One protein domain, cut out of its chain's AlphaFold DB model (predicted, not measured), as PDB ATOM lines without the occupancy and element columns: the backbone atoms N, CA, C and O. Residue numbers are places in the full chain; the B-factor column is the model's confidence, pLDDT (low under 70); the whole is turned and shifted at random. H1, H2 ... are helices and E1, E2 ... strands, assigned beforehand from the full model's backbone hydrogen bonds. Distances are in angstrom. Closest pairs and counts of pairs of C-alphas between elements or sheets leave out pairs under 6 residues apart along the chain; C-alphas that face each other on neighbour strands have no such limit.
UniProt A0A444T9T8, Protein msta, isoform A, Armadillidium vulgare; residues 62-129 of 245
ATOM      1  N   THR A  62      64.550 138.367 117.800       94.50
ATOM      2  CA  THR A  62      65.350 137.129 117.842       94.50
ATOM      3  C   THR A  62      66.437 137.085 116.767       94.50
ATOM      4  O   THR A  62      67.425 136.371 116.923       94.50
ATOM      5  N   THR A  63      66.276 137.859 115.697       94.25
ATOM      6  CA  THR A  63      67.218 137.994 114.580       94.25
ATOM      7  C   THR A  63      68.376 138.940 114.877       94.25
ATOM      8  O   THR A  63      69.272 139.062 114.048       94.25
ATOM      9  N   ASP A  64      68.396 139.578 116.045       95.94
ATOM     10  CA  ASP A  64      69.478 140.487 116.407       95.94
ATOM     11  C   ASP A  64      70.663 139.721 117.020       95.94
ATOM     12  O   ASP A  64      70.472 138.695 117.704       95.94
ATOM     13  N   PRO A  65      71.902 140.199 116.803       96.75
ATOM     14  CA  PRO A  65      73.074 139.637 117.458       96.75
ATOM     15  C   PRO A  65      72.988 139.828 118.978       96.75
ATOM     16  O   PRO A  65      72.262 140.687 119.490       96.75
ATOM     17  N   VAL A  66      73.728 139.007 119.724       97.38
ATOM     18  CA  VAL A  66      73.613 138.925 121.188       97.38
ATOM     19  C   VAL A  66      73.805 140.270 121.887       97.38
ATOM     20  O   VAL A  66      73.104 140.539 122.857       97.38
ATOM     21  N   TRP A  67      74.700 141.133 121.398       96.94
ATOM     22  CA  TRP A  67      74.968 142.424 122.031       96.94
ATOM     23  C   TRP A  67      73.800 143.395 121.897       96.94
ATOM     24  O   TRP A  67      73.500 144.084 122.864       96.94
ATOM     25  N   CYS A  68      73.095 143.399 120.761       97.44
ATOM     26  CA  CYS A  68      71.873 144.186 120.593       97.44
ATOM     27  C   CYS A  68      70.778 143.668 121.530       97.44
ATOM     28  O   CYS A  68      70.212 144.438 122.301       97.44
ATOM     29  N   ARG A  69      70.561 142.344 121.553       97.62
ATOM     30  CA  ARG A  69      69.558 141.722 122.433       97.62
ATOM     31  C   ARG A  69      69.826 142.021 123.908       97.62
ATOM     32  O   ARG A  69      68.913 142.409 124.622       97.62
ATOM     33  N   GLN A  70      71.063 141.847 124.374       97.50
ATOM     34  CA  GLN A  70      71.430 142.112 125.769       97.50
ATOM     35  C   GLN A  70      71.343 143.600 126.115       97.50
ATOM     36  O   GLN A  70      70.885 143.930 127.205       97.50
ATOM     37  N   ASN A  71      71.745 144.488 125.200       97.56
ATOM     38  CA  ASN A  71      71.622 145.930 125.395       97.56
ATOM     39  C   ASN A  71      70.154 146.337 125.567       97.56
ATOM     40  O   ASN A  71      69.807 146.934 126.576       97.56
ATOM     41  N   ASP A  72      69.275 145.936 124.649       97.25
ATOM     42  CA  ASP A  72      67.853 146.285 124.713       97.25
ATOM     43  C   ASP A  72      67.175 145.722 125.970       97.25
ATOM     44  O   ASP A  72      66.361 146.394 126.603       97.25
ATOM     45  N   LEU A  73      67.523 144.496 126.372       97.69
ATOM     46  CA  LEU A  73      67.003 143.892 127.600       97.69
ATOM     47  C   LEU A  73      67.494 144.614 128.857       97.69
ATOM     48  O   LEU A  73      66.715 144.795 129.793       97.69
ATOM     49  N   LYS A  74      68.744 145.077 128.865       97.44
ATOM     50  CA  LYS A  74      69.304 145.836 129.982       97.44
ATOM     51  C   LYS A  74      68.716 147.246 130.070       97.44
ATOM     52  O   LYS A  74      68.314 147.649 131.154       97.44
ATOM     53  N   GLU A  75      68.635 147.965 128.956       97.50
ATOM     54  CA  GLU A  75      68.197 149.367 128.930       97.50
ATOM     55  C   GLU A  75      66.679 149.516 129.111       97.50
ATOM     56  O   GLU A  75      66.222 150.448 129.767       97.50
ATOM     57  N   ILE A  76      65.882 148.600 128.547       95.69
ATOM     58  CA  ILE A  76      64.411 148.712 128.541       95.69
ATOM     59  C   ILE A  76      63.777 147.887 129.666       95.69
ATOM     60  O   ILE A  76      62.737 148.270 130.204       95.69
ATOM     61  N   TYR A  77      64.366 146.735 129.998       95.25
ATOM     62  CA  TYR A  77      63.780 145.766 130.928       95.25
ATOM     63  C   TYR A  77      64.644 145.507 132.169       95.25
ATOM     64  O   TYR A  77      64.222 144.746 133.038       95.25
ATOM     65  N   TYR A  78      65.808 146.155 132.283       96.94
ATOM     66  CA  TYR A  78      66.666 146.154 133.471       96.94
ATOM     67  C   TYR A  78      67.161 144.770 133.914       96.94
ATOM     68  O   TYR A  78      67.403 144.545 135.099       96.94
ATOM     69  N   PHE A  79      67.355 143.838 132.975       97.06
ATOM     70  CA  PHE A  79      67.942 142.529 133.278       97.06
ATOM     71  C   PHE A  79      68.934 142.059 132.208       97.06
ATOM     72  O   PHE A  79      68.900 142.489 131.059       97.06
ATOM     73  N   THR A  80      69.823 141.140 132.594       96.88
ATOM     74  CA  THR A  80      70.720 140.424 131.671       96.88
ATOM     75  C   THR A  80      70.148 139.041 131.381       96.88
ATOM     76  O   THR A  80      69.819 138.289 132.297       96.88
ATOM     77  N   CYS A  81      70.012 138.694 130.103       97.25
ATOM     78  CA  CYS A  81      69.394 137.439 129.691       97.25
ATOM     79  C   CYS A  81      70.377 136.266 129.777       97.25
ATOM     80  O   CYS A  81      71.461 136.313 129.197       97.25
ATOM     81  N   ASN A  82      69.961 135.178 130.422       96.25
ATOM     82  CA  ASN A  82      70.723 133.934 130.576       96.25
ATOM     83  C   ASN A  82      69.997 132.716 129.968       96.25
ATOM     84  O   ASN A  82      70.281 131.570 130.326       96.25
ATOM     85  N   CYS A  83      69.051 132.940 129.044       96.12
ATOM     86  CA  CYS A  83      68.338 131.848 128.380       96.12
ATOM     87  C   CYS A  83      69.310 130.928 127.618       96.12
ATOM     88  O   CYS A  83      70.414 131.346 127.263       96.12
ATOM     89  N   ILE A  84      68.866 129.723 127.246       94.50
ATOM     90  CA  ILE A  84      69.704 128.702 126.584       94.50
ATOM     91  C   ILE A  84      70.547 129.238 125.415       94.50
ATOM     92  O   ILE A  84      71.732 128.933 125.318       94.50
ATOM     93  N   ARG A  85      69.984 130.117 124.576       95.50
ATOM     94  CA  ARG A  85      70.718 130.731 123.460       95.50
ATOM     95  C   ARG A  85      71.803 131.718 123.909       95.50
ATOM     96  O   ARG A  85      72.868 131.720 123.312       95.50
ATOM     97  N   CYS A  86      71.548 132.546 124.925       95.88
ATOM     98  CA  CYS A  86      72.518 133.519 125.449       95.88
ATOM     99  C   CYS A  86      73.618 132.865 126.294       95.88
ATOM    100  O   CYS A  86      74.712 133.404 126.394       95.88
ATOM    101  N   SER A  87      73.335 131.709 126.891       94.19
ATOM    102  CA  SER A  87      74.313 130.944 127.675       94.19
ATOM    103  C   SER A  87      75.145 129.986 126.811       94.19
ATOM    104  O   SER A  87      76.200 129.520 127.234       94.19
ATOM    105  N   SER A  88      74.703 129.705 125.583       93.62
ATOM    106  CA  SER A  88      75.379 128.824 124.629       93.62
ATOM    107  C   SER A  88      76.500 129.545 123.879       93.62
ATOM    108  O   SER A  88      76.236 130.478 123.126       93.62
ATOM    109  N   GLN A  89      77.725 129.015 123.953       92.94
ATOM    110  CA  GLN A  89      78.876 129.546 123.210       92.94
ATOM    111  C   GLN A  89      78.694 129.503 121.686       92.94
ATOM    112  O   GLN A  89      79.167 130.386 120.974       92.94
ATOM    113  N   SER A  90      77.978 128.495 121.182       92.81
ATOM    114  CA  SER A  90      77.684 128.341 119.753       92.81
ATOM    115  C   SER A  90      76.358 128.975 119.320       92.81
ATOM    116  O   SER A  90      75.958 128.807 118.169       92.81
ATOM    117  N   GLU A  91      75.637 129.651 120.228       94.00
ATOM    118  CA  GLU A  91      74.270 130.148 120.001       94.00
ATOM    119  C   GLU A  91      73.377 129.138 119.253       94.00
ATOM    120  O   GLU A  91      72.846 129.430 118.181       94.00
ATOM    121  N   MET A  92      73.224 127.925 119.797       91.31
ATOM    122  CA  MET A  92      72.489 126.831 119.140       91.31
ATOM    123  C   MET A  92      73.133 126.368 117.816       91.31
ATOM    124  O   MET A  92      72.441 126.134 116.828       91.31
ATOM    125  N   ASN A  93      74.465 126.242 117.788       91.69
ATOM    126  CA  ASN A  93      75.271 125.814 116.629       91.69
ATOM    127  C   ASN A  93      75.198 126.727 115.396       91.69
ATOM    128  O   ASN A  93      75.625 126.342 114.308       91.69
ATOM    129  N   THR A  94      74.687 127.945 115.554       93.19
ATOM    130  CA  THR A  94      74.658 128.941 114.474       93.19
ATOM    131  C   THR A  94      75.888 129.827 114.472       93.19
ATOM    132  O   THR A  94      76.243 130.361 113.421       93.19
ATOM    133  N   TYR A  95      76.511 130.007 115.645       96.06
ATOM    134  CA  TYR A  95      77.499 131.052 115.882       96.06
ATOM    135  C   TYR A  95      76.963 132.413 115.403       96.06
ATOM    136  O   TYR A  95      77.660 133.177 114.727       96.06
ATOM    137  N   TYR A  96      75.678 132.669 115.703       96.81
ATOM    138  CA  TYR A  96      74.875 133.728 115.092       96.81
ATOM    139  C   TYR A  96      75.542 135.095 115.171       96.81
ATOM    140  O   TYR A  96      75.432 135.859 114.227       96.81
ATOM    141  N   SER A  97      76.234 135.380 116.270       96.38
ATOM    142  CA  SER A  97      76.886 136.651 116.593       96.38
ATOM    143  C   SER A  97      78.417 136.564 116.520       96.38
ATOM    144  O   SER A  97      79.098 137.537 116.818       96.38
ATOM    145  N   SER A  98      78.988 135.412 116.161       95.81
ATOM    146  CA  SER A  98      80.441 135.223 116.093       95.81
ATOM    147  C   SER A  98      81.067 135.832 114.850       95.81
ATOM    148  O   SER A  98      80.474 135.843 113.777       95.81
ATOM    149  N   LEU A  99      82.321 136.252 114.981       94.00
ATOM    150  CA  LEU A  99      83.151 136.708 113.870       94.00
ATOM    151  C   LEU A  99      84.337 135.768 113.673       94.00
ATOM    152  O   LEU A  99      84.808 135.158 114.635       94.00
ATOM    153  N   LEU A 100      84.838 135.675 112.440       94.56
ATOM    154  CA  LEU A 100      86.114 135.012 112.176       94.56
ATOM    155  C   LEU A 100      87.239 135.714 112.936       94.56
ATOM    156  O   LEU A 100      87.308 136.940 112.999       94.56
ATOM    157  N   CYS A 101      88.128 134.918 113.515       95.31
ATOM    158  CA  CYS A 101      89.291 135.426 114.211       95.31
ATOM    159  C   CYS A 101      90.297 135.979 113.202       95.31
ATOM    160  O   CYS A 101      90.809 135.240 112.365       95.31
ATOM    161  N   ASN A 102      90.613 137.265 113.318       92.31
ATOM    162  CA  ASN A 102      91.603 137.951 112.489       92.31
ATOM    163  C   ASN A 102      93.057 137.537 112.777       92.31
ATOM    164  O   ASN A 102      93.929 137.816 111.966       92.31
ATOM    165  N   GLU A 103      93.317 136.881 113.910       94.88
ATOM    166  CA  GLU A 103      94.655 136.416 114.287       94.88
ATOM    167  C   GLU A 103      95.014 135.099 113.582       94.88
ATOM    168  O   GLU A 103      96.056 134.983 112.951       94.88
ATOM    169  N   CYS A 104      94.145 134.085 113.675       95.19
ATOM    170  CA  CYS A 104      94.433 132.760 113.121       95.19
ATOM    171  C   CYS A 104      93.681 132.442 111.827       95.19
ATOM    172  O   CYS A 104      93.952 131.406 111.221       95.19
ATOM    173  N   SER A 105      92.703 133.268 111.436       91.69
ATOM    174  CA  SER A 105      91.852 133.101 110.245       91.69
ATOM    175  C   SER A 105      91.118 131.754 110.146       91.69
ATOM    176  O   SER A 105      90.600 131.403 109.091       91.69
ATOM    177  N   LYS A 106      91.072 130.986 111.243       92.44
ATOM    178  CA  LYS A 106      90.472 129.640 111.323       92.44
ATOM    179  C   LYS A 106      89.377 129.554 112.381       92.44
ATOM    180  O   LYS A 106      88.364 128.899 112.173       92.44
ATOM    181  N   GLY A 107      89.604 130.178 113.536       95.62
ATOM    182  CA  GLY A 107      88.673 130.153 114.657       95.62
ATOM    183  C   GLY A 107      87.614 131.240 114.595       95.62
ATOM    184  O   GLY A 107      87.675 132.157 113.778       95.62
ATOM    185  N   LEU A 108      86.661 131.141 115.512       96.62
ATOM    186  CA  LEU A 108      85.593 132.106 115.716       96.62
ATOM    187  C   LEU A 108      85.748 132.757 117.084       96.62
ATOM    188  O   LEU A 108      85.966 132.063 118.081       96.62
ATOM    189  N   PHE A 109      85.578 134.075 117.141       96.69
ATOM    190  CA  PHE A 109      85.329 134.759 118.399       96.69
ATOM    191  C   PHE A 109      83.959 134.335 118.927       96.69
ATOM    192  O   PHE A 109      82.930 134.477 118.263       96.69
ATOM    193  N   THR A 110      83.958 133.809 120.143       95.88
ATOM    194  CA  THR A 110      82.771 133.322 120.850       95.88
ATOM    195  C   THR A 110      82.737 133.906 122.255       95.88
ATOM    196  O   THR A 110      83.751 134.395 122.748       95.88
ATOM    197  N   PHE A 111      81.584 133.848 122.908       94.12
ATOM    198  CA  PHE A 111      81.387 134.312 124.279       94.12
ATOM    199  C   PHE A 111      80.718 133.203 125.091       94.12
ATOM    200  O   PHE A 111      80.089 132.312 124.525       94.12
ATOM    201  N   HIS A 112      80.818 133.254 126.416       89.62
ATOM    202  CA  HIS A 112      80.082 132.335 127.281       89.62
ATOM    203  C   HIS A 112      79.550 133.087 128.495       89.62
ATOM    204  O   HIS A 112      80.336 133.503 129.340       89.62
ATOM    205  N   GLN A 113      78.223 133.263 128.555       82.88
ATOM    206  CA  GLN A 113      77.465 134.006 129.579       82.88
ATOM    207  C   GLN A 113      77.797 135.508 129.670       82.88
ATOM    208  O   GLN A 113      76.898 136.343 129.615       82.88
ATOM    209  N   ASN A 114      79.077 135.865 129.753       88.50
ATOM    210  CA  ASN A 114      79.575 137.229 129.728       88.50
ATOM    211  C   ASN A 114      79.929 137.645 128.292       88.50
ATOM    212  O   ASN A 114      80.904 137.167 127.719       88.50
ATOM    213  N   ILE A 115      79.157 138.576 127.728       93.94
ATOM    214  CA  ILE A 115      79.398 139.097 126.375       93.94
ATOM    215  C   ILE A 115      80.464 140.197 126.308       93.94
ATOM    216  O   ILE A 115      80.751 140.688 125.218       93.94
ATOM    217  N   SER A 116      81.025 140.642 127.438       94.88
ATOM    218  CA  SER A 116      82.036 141.707 127.462       94.88
ATOM    219  C   SER A 116      83.397 141.251 126.931       94.88
ATOM    220  O   SER A 116      84.141 142.082 126.400       94.88
ATOM    221  N   ILE A 117      83.707 139.956 127.050       95.19
ATOM    222  CA  ILE A 117      84.966 139.344 126.617       95.19
ATOM    223  C   ILE A 117      84.646 138.199 125.661       95.19
ATOM    224  O   ILE A 117      83.842 137.321 125.966       95.19
ATOM    225  N   TRP A 118      85.293 138.223 124.503       97.12
ATOM    226  CA  TRP A 118      85.165 137.209 123.472       97.12
ATOM    227  C   TRP A 118      86.491 136.496 123.309       97.12
ATOM    228  O   TRP A 118      87.539 137.134 123.292       97.12
ATOM    229  N   LYS A 119      86.444 135.176 123.147       97.19
ATOM    230  CA  LYS A 119      87.627 134.337 122.984       97.19
ATOM    231  C   LYS A 119      87.522 133.512 121.711       97.19
ATOM    232  O   LYS A 119      86.472 132.935 121.406       97.19
ATOM    233  N   CYS A 120      88.615 133.473 120.958       97.31
ATOM    234  CA  CYS A 120      88.746 132.619 119.792       97.31
ATOM    235  C   CYS A 120      88.775 131.147 120.221       97.31
ATOM    236  O   CYS A 120      89.613 130.749 121.029       97.31
ATOM    237  N   ASN A 121      87.909 130.325 119.632       95.62
ATOM    238  CA  ASN A 121      87.815 128.891 119.926       95.62
ATOM    239  C   ASN A 121      88.945 128.026 119.320       95.62
ATOM    240  O   ASN A 121      88.880 126.806 119.418       95.62
ATOM    241  N   GLN A 122      89.954 128.633 118.683       96.94
ATOM    242  CA  GLN A 122      91.104 127.930 118.093       96.94
ATOM    243  C   GLN A 122      92.442 128.415 118.662       96.94
ATOM    244  O   GLN A 122      93.222 127.616 119.161       96.94
ATOM    245  N   CYS A 123      92.717 129.725 118.618       97.00
ATOM    246  CA  CYS A 123      94.000 130.284 119.073       97.00
ATOM    247  C   CYS A 123      93.932 130.971 120.442       97.00
ATOM    248  O   CYS A 123      94.918 131.554 120.877       97.00
ATOM    249  N   SER A 124      92.777 130.953 121.117       95.94
ATOM    250  CA  SER A 124      92.569 131.593 122.426       95.94
ATOM    251  C   SER A 124      92.763 133.115 122.486       95.94
ATOM    252  O   SER A 124      92.660 133.670 123.576       95.94
ATOM    253  N   LYS A 125      92.969 133.802 121.351       97.25
ATOM    254  CA  LYS A 125      92.985 135.272 121.282       97.25
ATOM    255  C   LYS A 125      91.708 135.848 121.888       97.25
ATOM    256  O   LYS A 125      90.614 135.368 121.586       97.25
ATOM    257  N   GLU A 126      91.855 136.892 122.691       96.94
ATOM    258  CA  GLU A 126      90.737 137.624 123.277       96.94
ATOM    259  C   GLU A 126      90.452 138.921 122.517       96.94
ATOM    260  O   GLU A 126      91.357 139.535 121.951       96.94
ATOM    261  N   ALA A 127      89.184 139.325 122.516       97.25
ATOM    262  CA  ALA A 127      88.702 140.590 121.981       97.25
ATOM    263  C   ALA A 127      87.610 141.154 122.898       97.25
ATOM    264  O   ALA A 127      86.784 140.417 123.449       97.25
ATOM    265  N   LYS A 128      87.582 142.477 123.065       97.75
ATOM    266  CA  LYS A 128      86.527 143.145 123.846       97.75
ATOM    267  C   LYS A 128      85.260 143.307 123.012       97.75
ATOM    268  O   LYS A 128      85.328 143.473 121.796       97.75
ATOM    269  N   LEU A 129      84.098 143.390 123.665       96.69
ATOM    270  CA  LEU A 129      82.817 143.609 122.976       96.69
ATOM    271  C   LEU A 129      82.842 144.803 122.003       96.69
ATOM    272  O   LEU A 129      82.329 144.703 120.894       96.69
TER     273      LEU A 129
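Overview. This is residues 62 to 129 of the 245 residues of the protein "Protein msta, isoform A" of Armadillidium vulgare (UniProt A0A444T9T8). A small three-stranded antiparallel sheet, E1, E2 and E3, makes one part of an elongated shape, and helix H1 extends toward the opposite end from it. Short H2 sits near the start of H1, and a long loop, residues 88 to 107, adds a short antiparallel pairing of residues 99 to 100 with residues 108 to 109 of E1. The 68 printed residues hold two named helices, then three named strands, with sheet order E1, E2, E3; the class is mixed, helices and strands, with under half of the residues in named elements. The whole is compact, with a radius of gyration of the C-alphas of 12.1 A and spans of 38 by 22 by 16 A.

Arrangement. H1, residues 66 to 77, and H2, residues 84 to 87, are close but not clearly touching; their closest C-alphas, Val 66 and Cys 86, are 7.0 A apart. E1, residues 108 to 112, and E2, residues 114 to 120, form an antiparallel hairpin at 144 degrees, with N 110 and O 119 within hydrogen-bond range at 2.9 A. E2 and E3, residues 126 to 128, form another at 146 degrees, with N 127 and O 118 at 2.8 A. The three strands are a meander, each the antiparallel neighbour of the one before. H1 is only just on the sheet, with 5 pairs of C-alphas within 10 A, and only grazes it with residues 66 to 70. H2 only grazes the sheet with residues 86 to 87; the closest C-alphas of H2 and E1, Ser 87 and His 112, are 5.9 A apart. In H1 every O i to N i+4 pair is within hydrogen-bond range; H2 is too short for such a pair.

Along the chain. H1 begins at C-alpha 66, (73.613, 138.925, 121.188), and measures 15.4 A; E1 measures 12.8 A and E2 14.3 A. E3 ends at C-alpha 128, (86.527, 143.145, 123.846).

Size, cuts and confidence. The C-alphas of Tyr 77 and Cys 104, the two farthest apart, are 37.8 A apart. The printed part has no cut, the link from H2 to E1 is long, and no printed residue is under 70 in pLDDT.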